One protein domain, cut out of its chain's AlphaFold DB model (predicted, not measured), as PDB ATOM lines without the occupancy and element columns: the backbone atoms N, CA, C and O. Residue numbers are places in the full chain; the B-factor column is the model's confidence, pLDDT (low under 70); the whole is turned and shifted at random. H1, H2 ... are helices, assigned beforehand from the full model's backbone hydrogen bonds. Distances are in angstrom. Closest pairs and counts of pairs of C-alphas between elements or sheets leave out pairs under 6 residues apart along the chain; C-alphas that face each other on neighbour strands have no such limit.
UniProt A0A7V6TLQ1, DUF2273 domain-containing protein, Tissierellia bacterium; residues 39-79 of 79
ATOM      1  N   PHE A  39     179.781 208.908 233.231       85.06
ATOM      2  CA  PHE A  39     181.100 208.905 232.587       85.06
ATOM      3  C   PHE A  39     181.102 209.571 231.211       85.06
ATOM      4  O   PHE A  39     182.071 210.235 230.845       85.06
ATOM      5  N   LYS A  40     180.009 209.431 230.454       86.62
ATOM      6  CA  LYS A  40     179.887 210.045 229.129       86.62
ATOM      7  C   LYS A  40     179.756 211.561 229.248       86.62
ATOM      8  O   LYS A  40     180.419 212.280 228.507       86.62
ATOM      9  N   THR A  41     178.981 212.058 230.214       89.81
ATOM     10  CA  THR A  41     178.888 213.503 230.467       89.81
ATOM     11  C   THR A  41     180.210 214.081 230.961       89.81
ATOM     12  O   THR A  41     180.602 215.151 230.501       89.81
ATOM     13  N   LEU A  42     180.937 213.369 231.829       88.00
ATOM     14  CA  LEU A  42     182.258 213.801 232.291       88.00
ATOM     15  C   LEU A  42     183.260 213.903 231.131       88.00
ATOM     16  O   LEU A  42     183.979 214.896 231.028       88.00
ATOM     17  N   LEU A  43     183.264 212.923 230.222       89.75
ATOM     18  CA  LEU A  43     184.101 212.947 229.021       89.75
ATOM     19  C   LEU A  43     183.774 214.156 228.131       89.75
ATOM     20  O   LEU A  43     184.681 214.879 227.722       89.75
ATOM     21  N   ILE A  44     182.486 214.413 227.879       89.62
ATOM     22  CA  ILE A  44     182.032 215.577 227.103       89.62
ATOM     23  C   ILE A  44     182.471 216.881 227.777       89.62
ATOM     24  O   ILE A  44     182.983 217.771 227.100       89.62
ATOM     25  N   LEU A  45     182.317 216.992 229.098       89.19
ATOM     26  CA  LEU A  45     182.686 218.187 229.854       89.19
ATOM     27  C   LEU A  45     184.189 218.470 229.761       89.19
ATOM     28  O   LEU A  45     184.589 219.606 229.502       89.19
ATOM     29  N   ILE A  46     185.021 217.439 229.931       90.94
ATOM     30  CA  ILE A  46     186.480 217.560 229.838       90.94
ATOM     31  C   ILE A  46     186.889 217.936 228.413       90.94
ATOM     32  O   ILE A  46     187.649 218.889 228.241       90.94
ATOM     33  N   LEU A  47     186.372 217.244 227.394       92.25
ATOM     34  CA  LEU A  47     186.701 217.529 225.993       92.25
ATOM     35  C   LEU A  47     186.244 218.929 225.572       92.25
ATOM     36  O   LEU A  47     187.010 219.656 224.946       92.25
ATOM     37  N   SER A  48     185.035 219.336 225.961       92.00
ATOM     38  CA  SER A  48     184.493 220.664 225.670       92.00
ATOM     39  C   SER A  48     185.297 221.767 226.359       92.00
ATOM     40  O   SER A  48     185.682 222.739 225.710       92.00
ATOM     41  N   THR A  49     185.629 221.597 227.643       91.38
ATOM     42  CA  THR A  49     186.429 222.581 228.390       91.38
ATOM     43  C   THR A  49     187.843 222.684 227.819       91.38
ATOM     44  O   THR A  49     188.353 223.783 227.610       91.38
ATOM     45  N   SER A  50     188.464 221.545 227.508       89.75
ATOM     46  CA  SER A  50     189.798 221.496 226.900       89.75
ATOM     47  C   SER A  50     189.796 222.155 225.521       89.75
ATOM     48  O   SER A  50     190.640 223.006 225.244       89.75
ATOM     49  N   GLY A  51     188.807 221.831 224.686       90.81
ATOM     50  CA  GLY A  51     188.614 222.442 223.373       90.81
ATOM     51  C   GLY A  51     188.390 223.950 223.456       90.81
ATOM     52  O   GLY A  51     188.994 224.687 222.685       90.81
ATOM     53  N   TYR A  52     187.612 224.430 224.431       91.62
ATOM     54  CA  TYR A  52     187.423 225.863 224.666       91.62
ATOM     55  C   TYR A  52     188.725 226.562 225.068       91.62
ATOM     56  O   TYR A  52     189.027 227.635 224.551       91.62
ATOM     57  N   ILE A  53     189.522 225.972 225.965       86.38
ATOM     58  CA  ILE A  53     190.812 226.551 226.371       86.38
ATOM     59  C   ILE A  53     191.762 226.634 225.173       86.38
ATOM     60  O   ILE A  53     192.422 227.658 224.995       86.38
ATOM     61  N   ILE A  54     191.824 225.582 224.353       85.12
ATOM     62  CA  ILE A  54     192.657 225.546 223.145       85.12
ATOM     63  C   ILE A  54     192.159 226.581 222.127       85.12
ATOM     64  O   ILE A  54     192.936 227.429 221.698       85.12
ATOM     65  N   GLY A  55     190.864 226.573 221.809       85.25
ATOM     66  CA  GLY A  55     190.246 227.510 220.869       85.25
ATOM     67  C   GLY A  55     190.404 228.966 221.302       85.25
ATOM     68  O   GLY A  55     190.781 229.806 220.497       85.25
ATOM     69  N   LYS A  56     190.247 229.265 222.596       84.12
ATOM     70  CA  LYS A  56     190.457 230.610 223.150       84.12
ATOM     71  C   LYS A  56     191.890 231.113 222.976       84.12
ATOM     72  O   LYS A  56     192.094 232.321 222.878       84.12
ATOM     73  N   LYS A  57     192.883 230.223 223.003       78.69
ATOM     74  CA  LYS A  57     194.276 230.599 222.733       78.69
ATOM     75  C   LYS A  57     194.489 230.873 221.243       78.69
ATOM     76  O   LYS A  57     195.102 231.879 220.916       78.69
ATOM     77  N   ILE A  58     193.898 230.055 220.370       80.44
ATOM     78  CA  ILE A  58     193.933 230.256 218.913       80.44
ATOM     79  C   ILE A  58     193.265 231.590 218.527       80.44
ATOM     80  O   ILE A  58     193.866 232.389 217.818       80.44
ATOM     81  N   ASP A  59     192.076 231.888 219.062       79.69
ATOM     82  CA  ASP A  59     191.332 233.135 218.792       79.69
ATOM     83  C   ASP A  59     192.077 234.405 219.233       79.69
ATOM     84  O   ASP A  59     191.829 235.490 218.712       79.69
ATOM     85  N   ARG A  60     192.993 234.300 220.203       79.31
ATOM     86  CA  ARG A  60     193.827 235.427 220.649       79.31
ATOM     87  C   ARG A  60     194.977 235.742 219.691       79.31
ATOM     88  O   ARG A  60     195.734 236.667 219.975       79.31
ATOM     89  N   GLY A  61     195.119 234.989 218.599       68.12
ATOM     90  CA  GLY A  61     196.262 235.105 217.700       68.12
ATOM     91  C   GLY A  61     197.574 234.683 218.363       68.12
ATOM     92  O   GLY A  61     198.642 234.990 217.849       68.12
ATOM     93  N   GLU A  62     197.516 233.993 219.511       64.19
ATOM     94  CA  GLU A  62     198.654 233.191 219.936       64.19
ATOM     95  C   GLU A  62     198.704 232.040 218.937       64.19
ATOM     96  O   GLU A  62     197.779 231.225 218.913       64.19
ATOM     97  N   ASP A  63     199.741 231.973 218.100       68.81
ATOM     98  CA  ASP A  63     200.010 230.797 217.277       68.81
ATOM     99  C   ASP A  63     200.309 229.628 218.220       68.81
ATOM    100  O   ASP A  63     201.450 229.298 218.544       68.81
ATOM    101  N   VAL A  64     199.247 229.019 218.748       68.38
ATOM    102  CA  VAL A  64     199.314 227.899 219.690       68.38
ATOM    103  C   VAL A  64     200.065 226.757 219.029       68.38
ATOM    104  O   VAL A  64     200.839 226.067 219.684       68.38
ATOM    105  N   ILE A  65     199.868 226.603 217.719       71.00
ATOM    106  CA  ILE A  65     200.566 225.636 216.884       71.00
ATOM    107  C   ILE A  65     202.066 225.944 216.869       71.00
ATOM    108  O   ILE A  65     202.843 225.039 217.162       71.00
ATOM    109  N   ASP A  66     202.482 227.196 216.660       72.88
ATOM    110  CA  ASP A  66     203.906 227.557 216.684       72.88
ATOM    111  C   ASP A  66     204.511 227.461 218.087       72.88
ATOM    112  O   ASP A  66     205.628 226.977 218.248       72.88
ATOM    113  N   SER A  67     203.779 227.840 219.135       71.94
ATOM    114  CA  SER A  67     204.241 227.712 220.523       71.94
ATOM    115  C   SER A  67     204.428 226.245 220.936       71.94
ATOM    116  O   SER A  67     205.411 225.893 221.599       71.94
ATOM    117  N   LEU A  68     203.514 225.365 220.518       74.12
ATOM    118  CA  LEU A  68     203.605 223.925 220.758       74.12
ATOM    119  C   LEU A  68     204.698 223.278 219.901       74.12
ATOM    120  O   LEU A  68     205.479 222.482 220.422       74.12
ATOM    121  N   MET A  69     204.795 223.639 218.621       76.38
ATOM    122  CA  MET A  69     205.807 223.122 217.701       76.38
ATOM    123  C   MET A  69     207.214 223.533 218.139       76.38
ATOM    124  O   MET A  69     208.093 222.675 218.230       76.38
ATOM    125  N   ASN A  70     207.411 224.797 218.521       79.12
ATOM    126  CA  ASN A  70     208.681 225.278 219.062       79.12
ATOM    127  C   ASN A  70     209.058 224.535 220.348       79.12
ATOM    128  O   ASN A  70     210.192 224.089 220.470       79.12
ATOM    129  N   ARG A  71     208.112 224.300 221.270       80.94
ATOM    130  CA  ARG A  71     208.371 223.493 222.478       80.94
ATOM    131  C   ARG A  71     208.775 222.052 222.164       80.94
ATOM    132  O   ARG A  71     209.677 221.529 222.810       80.94
ATOM    133  N   ILE A  72     208.122 221.403 221.201       83.75
ATOM    134  CA  ILE A  72     208.443 220.021 220.809       83.75
ATOM    135  C   ILE A  72     209.841 219.950 220.178       83.75
ATOM    136  O   ILE A  72     210.621 219.055 220.508       83.75
ATOM    137  N   ILE A  73     210.171 220.905 219.306       85.69
ATOM    138  CA  ILE A  73     211.490 221.006 218.674       85.69
ATOM    139  C   ILE A  73     212.577 221.236 219.732       85.69
ATOM    140  O   ILE A  73     213.616 220.580 219.682       85.69
ATOM    141  N   ASP A  74     212.329 222.104 220.711       83.88
ATOM    142  CA  ASP A  74     213.299 222.428 221.761       83.88
ATOM    143  C   ASP A  74     213.558 221.237 222.701       83.88
ATOM    144  O   ASP A  74     214.700 220.947 223.054       83.88
ATOM    145  N   ILE A  75     212.517 220.461 223.028       86.69
ATOM    146  CA  ILE A  75     212.653 219.205 223.785       86.69
ATOM    147  C   ILE A  75     213.477 218.181 222.996       86.69
ATOM    148  O   ILE A  75     214.362 217.542 223.565       86.69
ATOM    149  N   LYS A  76     213.222 218.044 221.689       83.62
ATOM    150  CA  LYS A  76     213.972 217.131 220.815       83.62
ATOM    151  C   LYS A  76     215.438 217.543 220.668       83.62
ATOM    152  O   LYS A  76     216.282 216.684 220.495       83.62
ATOM    153  N   LYS A  77     215.746 218.840 220.737       80.25
ATOM    154  CA  LYS A  77     217.115 219.373 220.650       80.25
ATOM    155  C   LYS A  77     217.937 219.135 221.924       80.25
ATOM    156  O   LYS A  77     219.150 219.320 221.918       80.25
ATOM    157  N   ARG A  78     217.263 218.780 223.022       71.38
ATOM    158  CA  ARG A  78     217.851 218.549 224.347       71.38
ATOM    159  C   ARG A  78     218.167 217.072 224.625       71.38
ATOM    160  O   ARG A  78     218.757 216.788 225.665       71.38
ATOM    161  N   PHE A  79     217.764 216.177 223.727       62.03
ATOM    162  CA  PHE A  79     218.102 214.753 223.690       62.03
ATOM    163  C   PHE A  79     219.005 214.473 222.490       62.03
ATOM    164  O   PHE A  79     219.857 213.569 222.617       62.03
TER     165      PHE A  79
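Overview. This is residues 39 to 79 of the 79 residues of the protein "DUF2273 domain-containing protein" of Tissierellia bacterium (UniProt A0A7V6TLQ1). Two helices meet near their ends as an open V, the longer H1 making one arm and H2 the other, with the short link of residues 60 to 63 at the point. The arms stand about perpendicular and their far ends are wide apart. The printed part has 41 residues, with two named helices in the order H1, H2 and no named strand; the class is all helix. It is extended, with a radius of gyration of the C-alphas of 14.1 A, and spans 40 by 26 by 7 A, only just flat.

Arrangement. H1, residues 39 to 59, and H2, residues 64 to 77, only just touch, and only at the corner by their link, with 3 pairs of C-alphas within 8 A. The closest C-alphas are those of Ile 58 and Val 64, 5.9 A apart. H1 touches with residues 54 to 58 alone, H2 with residue 64 alone. Their lines stand about perpendicular, at 86 degrees. In H1 and H2 every O i to N i+4 pair is within hydrogen-bond range.

Along the chain. H1 runs 29.7 A from C-alpha 39 at (181.100, 208.905, 232.587) to C-alpha 59. H2 runs 19.8 A and ends at C-alpha 77 at (217.115, 219.373, 220.650).

Size, cuts and confidence. The two C-alphas farthest apart are those of Thr 41 and Lys 77, 39.9 A. The printed part has no cut, and the link is tight. Residues 61 to 64 and 79 have pLDDT under 70.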